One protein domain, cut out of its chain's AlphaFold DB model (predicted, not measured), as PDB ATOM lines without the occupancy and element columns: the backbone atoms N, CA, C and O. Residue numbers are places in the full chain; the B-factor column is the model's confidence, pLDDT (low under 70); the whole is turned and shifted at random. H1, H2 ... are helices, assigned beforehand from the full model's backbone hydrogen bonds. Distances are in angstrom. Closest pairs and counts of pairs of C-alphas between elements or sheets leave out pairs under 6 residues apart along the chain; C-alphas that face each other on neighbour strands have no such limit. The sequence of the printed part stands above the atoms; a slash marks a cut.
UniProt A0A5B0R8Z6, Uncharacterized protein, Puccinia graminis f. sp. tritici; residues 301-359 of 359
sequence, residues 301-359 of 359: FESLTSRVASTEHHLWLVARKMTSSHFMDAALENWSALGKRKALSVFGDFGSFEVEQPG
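Overview. This is residues 301 to 359 of the 359 residues of an uncharacterized protein of Puccinia graminis f. sp. tritici (UniProt A0A5B0R8Z6). H2 and H4 run opposite ways with short H3 at the turn, a loose U; H1, kinked near residue 313, leads away from the H2 end of this U, and its far part with the residues before it, residues 301 to 313, sticks out free. The 59 printed residues have four named helices, H1 to H4, and no named strand: all helix. The whole is loose, radius of gyration of the C-alphas 13.9 A, spans 37 by 27 by 18 A.

Arrangement. H1, residues 304 to 319, kinks by 45 degrees near residue 313. It is close to but not clearly touching H2, residues 326 to 338; the closest C-alphas, Val 318 and Met 328, are 7.6 A apart. H2, with residues 327 to 331 alone, only just touches H4, residues 346 to 356, with 3 pairs of C-alphas within 8 A, closest Phe 327 and Glu 356, 6.5 A, at a shallow tilt of 26 degrees. Every O i to N i+4 pair is within hydrogen-bond range in H2, 10 of 12 in H1, 5 of 7 in H4.

Along the chain. H1, 21.2 A, begins at C-alpha 304 (136.992, 437.922, 295.351). H2 measures 18.1 A, H3, residues 340 to 343, 5.2 A. H4, 14.2 A, ends at C-alpha 356 (149.858, 438.844, 279.869).

Size, cuts and confidence. The printed part has no cut and no long link. Residues 354 to 359 are under pLDDT 70.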
ATOM      1  N   PHE A 301     139.707 438.675 299.968       94.19
ATOM      2  CA  PHE A 301     139.574 437.333 299.401       94.19
ATOM      3  C   PHE A 301     138.152 436.776 299.521       94.19
ATOM      4  O   PHE A 301     137.780 435.937 298.702       94.19
ATOM      5  N   GLU A 302     137.349 437.248 300.479       96.12
ATOM      6  CA  GLU A 302     135.976 436.771 300.669       96.12
ATOM      7  C   GLU A 302     135.073 437.277 299.540       96.12
ATOM      8  O   GLU A 302     134.331 436.502 298.933       96.12
ATOM      9  N   SER A 303     135.205 438.554 299.162       93.50
ATOM     10  CA  SER A 303     134.475 439.117 298.017       93.50
ATOM     11  C   SER A 303     135.093 438.791 296.655       93.50
ATOM     12  O   SER A 303     134.491 439.097 295.620       93.50
ATOM     13  N   LEU A 304     136.286 438.188 296.607       90.56
ATOM     14  CA  LEU A 304     136.992 437.922 295.351       90.56
ATOM     15  C   LEU A 304     136.165 437.040 294.409       90.56
ATOM     16  O   LEU A 304     136.037 437.365 293.231       90.56
ATOM     17  N   THR A 305     135.549 435.970 294.918       94.62
ATOM     18  CA  THR A 305     134.723 435.071 294.098       94.62
ATOM     19  C   THR A 305     133.521 435.800 293.500       94.62
ATOM     20  O   THR A 305     133.253 435.652 292.310       94.62
ATOM     21  N   SER A 306     132.836 436.636 294.286       95.12
ATOM     22  CA  SER A 306     131.702 437.439 293.811       95.12
ATOM     23  C   SER A 306     132.125 438.466 292.761       95.12
ATOM     24  O   SER A 306     131.442 438.625 291.750       95.12
ATOM     25  N   ARG A 307     133.277 439.125 292.951       90.00
ATOM     26  CA  ARG A 307     133.840 440.058 291.963       90.00
ATOM     27  C   ARG A 307     134.175 439.347 290.656       90.00
ATOM     28  O   ARG A 307     133.744 439.804 289.601       90.00
ATOM     29  N   VAL A 308     134.851 438.200 290.711       91.56
ATOM     30  CA  VAL A 308     135.176 437.409 289.511       91.56
ATOM     31  C   VAL A 308     133.900 436.945 288.803       91.56
ATOM     32  O   VAL A 308     133.778 437.140 287.594       91.56
ATOM     33  N   ALA A 309     132.910 436.435 289.540       95.06
ATOM     34  CA  ALA A 309     131.621 436.043 288.968       95.06
ATOM     35  C   ALA A 309     130.908 437.223 288.281       95.06
ATOM     36  O   ALA A 309     130.372 437.071 287.188       95.06
ATOM     37  N   SER A 310     130.970 438.430 288.855       95.69
ATOM     38  CA  SER A 310     130.370 439.624 288.237       95.69
ATOM     39  C   SER A 310     131.018 440.013 286.898       95.69
ATOM     40  O   SER A 310     130.358 440.592 286.035       95.69
ATOM     41  N   THR A 311     132.288 439.649 286.683       94.00
ATOM     42  CA  THR A 311     132.999 439.905 285.419       94.00
ATOM     43  C   THR A 311     132.726 438.865 284.333       94.00
ATOM     44  O   THR A 311     133.101 439.091 283.182       94.00
ATOM     45  N   GLU A 312     132.039 437.761 284.648       95.56
ATOM     46  CA  GLU A 312     131.794 436.650 283.721       95.56
ATOM     47  C   GLU A 312     131.181 437.124 282.397       95.56
ATOM     48  O   GLU A 312     131.678 436.786 281.322       95.56
ATOM     49  N   HIS A 313     130.139 437.958 282.457       96.81
ATOM     50  CA  HIS A 313     129.476 438.455 281.252       96.81
ATOM     51  C   HIS A 313     130.427 439.271 280.363       96.81
ATOM     52  O   HIS A 313     130.448 439.095 279.144       96.81
ATOM     53  N   HIS A 314     131.250 440.129 280.966       95.31
ATOM     54  CA  HIS A 314     132.230 440.927 280.234       95.31
ATOM     55  C   HIS A 314     133.312 440.045 279.594       95.31
ATOM     56  O   HIS A 314     133.613 440.204 278.410       95.31
ATOM     57  N   LEU A 315     133.837 439.063 280.334       93.81
ATOM     58  CA  LEU A 315     134.808 438.097 279.813       93.81
ATOM     59  C   LEU A 315     134.235 437.288 278.643       93.81
ATOM     60  O   LEU A 315     134.933 437.055 277.655       93.81
ATOM     61  N   TRP A 316     132.950 436.928 278.695       96.50
ATOM     62  CA  TRP A 316     132.257 436.292 277.574       96.50
ATOM     63  C   TRP A 316     132.185 437.181 276.332       96.50
ATOM     64  O   TRP A 316     132.405 436.695 275.219       96.50
ATOM     65  N   LEU A 317     131.904 438.477 276.488       97.19
ATOM     66  CA  LEU A 317     131.902 439.421 275.365       97.19
ATOM     67  C   LEU A 317     133.297 439.561 274.743       97.19
ATOM     68  O   LEU A 317     133.420 439.554 273.515       97.19
ATOM     69  N   VAL A 318     134.346 439.607 275.569       96.19
ATOM     70  CA  VAL A 318     135.744 439.613 275.107       96.19
ATOM     71  C   VAL A 318     136.083 438.314 274.368       96.19
ATOM     72  O   VAL A 318     136.599 438.358 273.252       96.19
ATOM     73  N   ALA A 319     135.724 437.152 274.920       94.38
ATOM     74  CA  ALA A 319     135.971 435.852 274.291       94.38
ATOM     75  C   ALA A 319     135.278 435.711 272.924       94.38
ATOM     76  O   ALA A 319     135.835 435.124 271.994       94.38
ATOM     77  N   ARG A 320     134.083 436.296 272.770       96.38
ATOM     78  CA  ARG A 320     133.344 436.345 271.496       96.38
ATOM     79  C   ARG A 320     133.815 437.456 270.552       96.38
ATOM     80  O   ARG A 320     133.232 437.598 269.479       96.38
ATOM     81  N   LYS A 321     134.841 438.230 270.928       95.75
ATOM     82  CA  LYS A 321     135.339 439.410 270.196       95.75
ATOM     83  C   LYS A 321     134.274 440.494 269.981       95.75
ATOM     84  O   LYS A 321     134.354 441.267 269.032       95.75
ATOM     85  N   MET A 322     133.257 440.536 270.843       97.56
ATOM     86  CA  MET A 322     132.247 441.600 270.850       97.56
ATOM     87  C   MET A 322     132.772 442.860 271.544       97.56
ATOM     88  O   MET A 322     132.310 443.962 271.262       97.56
ATOM     89  N   THR A 323     133.752 442.702 272.432       97.06
ATOM     90  CA  THR A 323     134.471 443.798 273.079       97.06
ATOM     91  C   THR A 323     135.958 443.659 272.775       97.06
ATOM     92  O   THR A 323     136.509 442.567 272.906       97.06
ATOM     93  N   SER A 324     136.601 444.752 272.355       95.38
ATOM     94  CA  SER A 324     138.044 444.784 272.107       95.38
ATOM     95  C   SER A 324     138.807 444.651 273.419       95.38
ATOM     96  O   SER A 324     138.492 445.341 274.390       95.38
ATOM     97  N   SER A 325     139.834 443.812 273.433       93.56
ATOM     98  CA  SER A 325     140.733 443.663 274.572       93.56
ATOM     99  C   SER A 325     142.151 443.611 274.045       93.56
ATOM    100  O   SER A 325     142.501 442.686 273.320       93.56
ATOM    101  N   HIS A 326     142.970 444.579 274.457       90.12
ATOM    102  CA  HIS A 326     144.375 444.657 274.061       90.12
ATOM    103  C   HIS A 326     145.120 443.339 274.334       90.12
ATOM    104  O   HIS A 326     145.898 442.886 273.501       90.12
ATOM    105  N   PHE A 327     144.827 442.679 275.461       88.38
ATOM    106  CA  PHE A 327     145.425 441.392 275.823       88.38
ATOM    107  C   PHE A 327     144.980 440.257 274.894       88.38
ATOM    108  O   PHE A 327     145.812 439.489 274.419       88.38
ATOM    109  N   MET A 328     143.678 440.159 274.604       91.50
ATOM    110  CA  MET A 328     143.155 439.124 273.704       91.50
ATOM    111  C   MET A 328     143.661 439.331 272.274       91.50
ATOM    112  O   MET A 328     144.033 438.368 271.605       91.50
ATOM    113  N   ASP A 329     143.708 440.578 271.811       92.94
ATOM    114  CA  ASP A 329     144.171 440.925 270.469       92.94
ATOM    115  C   ASP A 329     145.667 440.612 270.310       92.94
ATOM    116  O   ASP A 329     146.045 439.923 269.357       92.94
ATOM    117  N   ALA A 330     146.498 440.992 271.288       90.19
ATOM    118  CA  ALA A 330     147.922 440.652 271.312       90.19
ATOM    119  C   ALA A 330     148.160 439.132 271.386       90.19
ATOM    120  O   ALA A 330     149.015 438.597 270.676       90.19
ATOM    121  N   ALA A 331     147.377 438.405 272.190       89.12
ATOM    122  CA  ALA A 331     147.468 436.947 272.278       89.12
ATOM    123  C   ALA A 331     147.106 436.267 270.945       89.12
ATOM    124  O   ALA A 331     147.782 435.330 270.510       89.12
ATOM    125  N   LEU A 332     146.071 436.755 270.255       92.50
ATOM    126  CA  LEU A 332     145.670 436.251 268.939       92.50
ATOM    127  C   LEU A 332     146.711 436.563 267.860       92.50
ATOM    128  O   LEU A 332     146.982 435.702 267.015       92.50
ATOM    129  N   GLU A 333     147.310 437.753 267.894       93.00
ATOM    130  CA  GLU A 333     148.406 438.131 267.002       93.00
ATOM    131  C   GLU A 333     149.610 437.203 267.207       93.00
ATOM    132  O   GLU A 333     150.055 436.558 266.250       93.00
ATOM    133  N   ASN A 334     150.048 437.019 268.456       90.19
ATOM    134  CA  ASN A 334     151.133 436.103 268.813       90.19
ATOM    135  C   ASN A 334     150.847 434.663 268.371       90.19
ATOM    136  O   ASN A 334     151.706 434.001 267.778       90.19
ATOM    137  N   TRP A 335     149.623 434.180 268.596       93.62
ATOM    138  CA  TRP A 335     149.204 432.853 268.155       93.62
ATOM    139  C   TRP A 335     149.278 432.700 266.633       93.62
ATOM    140  O   TRP A 335     149.738 431.667 266.131       93.62
ATOM    141  N   SER A 336     148.843 433.722 265.892       95.44
ATOM    142  CA  SER A 336     148.866 433.723 264.427       95.44
ATOM    143  C   SER A 336     150.290 433.764 263.860       95.44
ATOM    144  O   SER A 336     150.576 433.061 262.889       95.44
ATOM    145  N   ALA A 337     151.195 434.510 264.501       94.94
ATOM    146  CA  ALA A 337     152.581 434.667 264.072       94.94
ATOM    147  C   ALA A 337     153.441 433.428 264.374       94.94
ATOM    148  O   ALA A 337     154.229 432.984 263.537       94.94
ATOM    149  N   LEU A 338     153.295 432.848 265.570       94.44
ATOM    150  CA  LEU A 338     154.119 431.722 266.029       94.44
ATOM    151  C   LEU A 338     153.557 430.359 265.605       94.44
ATOM    152  O   LEU A 338     154.312 429.394 265.427       94.44
ATOM    153  N   GLY A 339     152.236 430.273 265.448       95.75
ATOM    154  CA  GLY A 339     151.502 429.034 265.230       95.75
ATOM    155  C   GLY A 339     151.309 428.210 266.510       95.75
ATOM    156  O   GLY A 339     152.095 428.270 267.458       95.75
ATOM    157  N   LYS A 340     150.274 427.356 266.503       94.25
ATOM    158  CA  LYS A 340     149.780 426.585 267.665       94.25
ATOM    159  C   LYS A 340     150.869 425.902 268.501       94.25
ATOM    160  O   LYS A 340     150.813 425.930 269.721       94.25
ATOM    161  N   ARG A 341     151.853 425.256 267.866       94.31
ATOM    162  CA  ARG A 341     152.864 424.466 268.594       94.31
ATOM    163  C   ARG A 341     153.869 425.342 269.348       94.31
ATOM    164  O   ARG A 341     154.316 424.942 270.413       94.31
ATOM    165  N   LYS A 342     154.239 426.499 268.791       93.88
ATOM    166  CA  LYS A 342     155.183 427.426 269.434       93.88
ATOM    167  C   LYS A 342     154.486 428.296 270.471       93.88
ATOM    168  O   LYS A 342     155.054 428.501 271.535       93.88
ATOM    169  N   ALA A 343     153.263 428.735 270.178       91.06
ATOM    170  CA  ALA A 343     152.451 429.498 271.117       91.06
ATOM    171  C   ALA A 343     152.147 428.705 272.402       91.06
ATOM    172  O   ALA A 343     152.176 429.280 273.470       91.06
ATOM    173  N   LEU A 344     151.946 427.382 272.308       90.19
ATOM    174  CA  LEU A 344     151.765 426.489 273.468       90.19
ATOM    175  C   LEU A 344     153.078 425.935 274.051       90.19
ATOM    176  O   LEU A 344     153.058 424.997 274.847       90.19
ATOM    177  N   SER A 345     154.232 426.393 273.566       93.88
ATOM    178  CA  SER A 345     155.507 425.937 274.116       93.88
ATOM    179  C   SER A 345     155.846 426.745 275.361       93.88
ATOM    180  O   SER A 345     155.540 427.927 275.420       93.88
ATOM    181  N   VAL A 346     156.584 426.144 276.295       90.56
ATOM    182  CA  VAL A 346     157.091 426.833 277.494       90.56
ATOM    183  C   VAL A 346     157.832 428.133 277.136       90.56
ATOM    184  O   VAL A 346     157.735 429.125 277.845       90.56
ATOM    185  N   PHE A 347     158.544 428.159 276.004       87.12
ATOM    186  CA  PHE A 347     159.220 429.366 275.514       87.12
ATOM    187  C   PHE A 347     158.256 430.443 275.000       87.12
ATOM    188  O   PHE A 347     158.593 431.623 275.053       87.12
ATOM    189  N   GLY A 348     157.088 430.044 274.493       85.94
ATOM    190  CA  GLY A 348     155.999 430.952 274.140       85.94
ATOM    191  C   GLY A 348     155.428 431.618 275.387       85.94
ATOM    192  O   GLY A 348     155.401 432.843 275.437       85.94
ATOM    193  N   ASP A 349     155.113 430.818 276.410       82.38
ATOM    194  CA  ASP A 349     154.582 431.307 277.690       82.38
ATOM    195  C   ASP A 349     155.531 432.321 278.351       82.38
ATOM    196  O   ASP A 349     155.101 433.374 278.808       82.38
ATOM    197  N   PHE A 350     156.846 432.058 278.360       84.88
ATOM    198  CA  PHE A 350     157.823 433.010 278.909       84.88
ATOM    199  C   PHE A 350     157.905 434.319 278.116       84.88
ATOM    200  O   PHE A 350     158.157 435.368 278.702       84.88
ATOM    201  N   GLY A 351     157.725 434.260 276.794       80.50
ATOM    202  CA  GLY A 351     157.785 435.437 275.929       80.50
ATOM    203  C   GLY A 351     156.539 436.317 276.018       80.50
ATOM    204  O   GLY A 351     156.646 437.527 275.833       80.50
ATOM    205  N   SER A 352     155.373 435.732 276.306       78.00
ATOM    206  CA  SER A 352     154.129 436.485 276.494       78.00
ATOM    207  C   SER A 352     153.872 436.884 277.944       78.00
ATOM    208  O   SER A 352     153.047 437.760 278.179       78.00
ATOM    209  N   PHE A 353     154.611 436.320 278.904       77.94
ATOM    210  CA  PHE A 353     154.385 436.543 280.330       77.94
ATOM    211  C   PHE A 353     154.333 438.025 280.717       77.94
ATOM    212  O   PHE A 353     153.410 438.428 281.411       77.94
ATOM    213  N   GLU A 354     155.266 438.853 280.233       67.44
ATOM    214  CA  GLU A 354     155.282 440.296 280.542       67.44
ATOM    215  C   GLU A 354     154.117 441.068 279.904       67.44
ATOM    216  O   GLU A 354     153.721 442.113 280.412       67.44
ATOM    217  N   VAL A 355     153.554 440.550 278.809       69.62
ATOM    218  CA  VAL A 355     152.402 441.141 278.112       69.62
ATOM    219  C   VAL A 355     151.085 440.685 278.741       69.62
ATOM    220  O   VAL A 355     150.105 441.419 278.705       69.62
ATOM    221  N   GLU A 356     151.053 439.479 279.307       64.31
ATOM    222  CA  GLU A 356     149.858 438.844 279.869       64.31
ATOM    223  C   GLU A 356     149.699 439.051 281.377       64.31
ATOM    224  O   GLU A 356     148.661 438.678 281.925       64.31
ATOM    225  N   GLN A 357     150.679 439.649 282.065       57.66
ATOM    226  CA  GLN A 357     150.489 440.021 283.462       57.66
ATOM    227  C   GLN A 357     149.405 441.105 283.545       57.66
ATOM    228  O   GLN A 357     149.603 442.197 283.003       57.66
ATOM    229  N   PRO A 358     148.267 440.851 284.219       51.41
ATOM    230  CA  PRO A 358     147.418 441.950 284.634       51.41
ATOM    231  C   PRO A 358     148.266 442.820 285.565       51.41
ATOM    232  O   PRO A 358     148.813 442.316 286.551       51.41
ATOM    233  N   GLY A 359     148.450 444.084 285.170       44.53
ATOM    234  CA  GLY A 359     149.091 445.099 286.007       44.53
ATOM    235  C   GLY A 359     148.376 445.278 287.332       44.53
ATOM    236  O   GLY A 359     147.215 444.820 287.421       44.53
TER     237      GLY A 359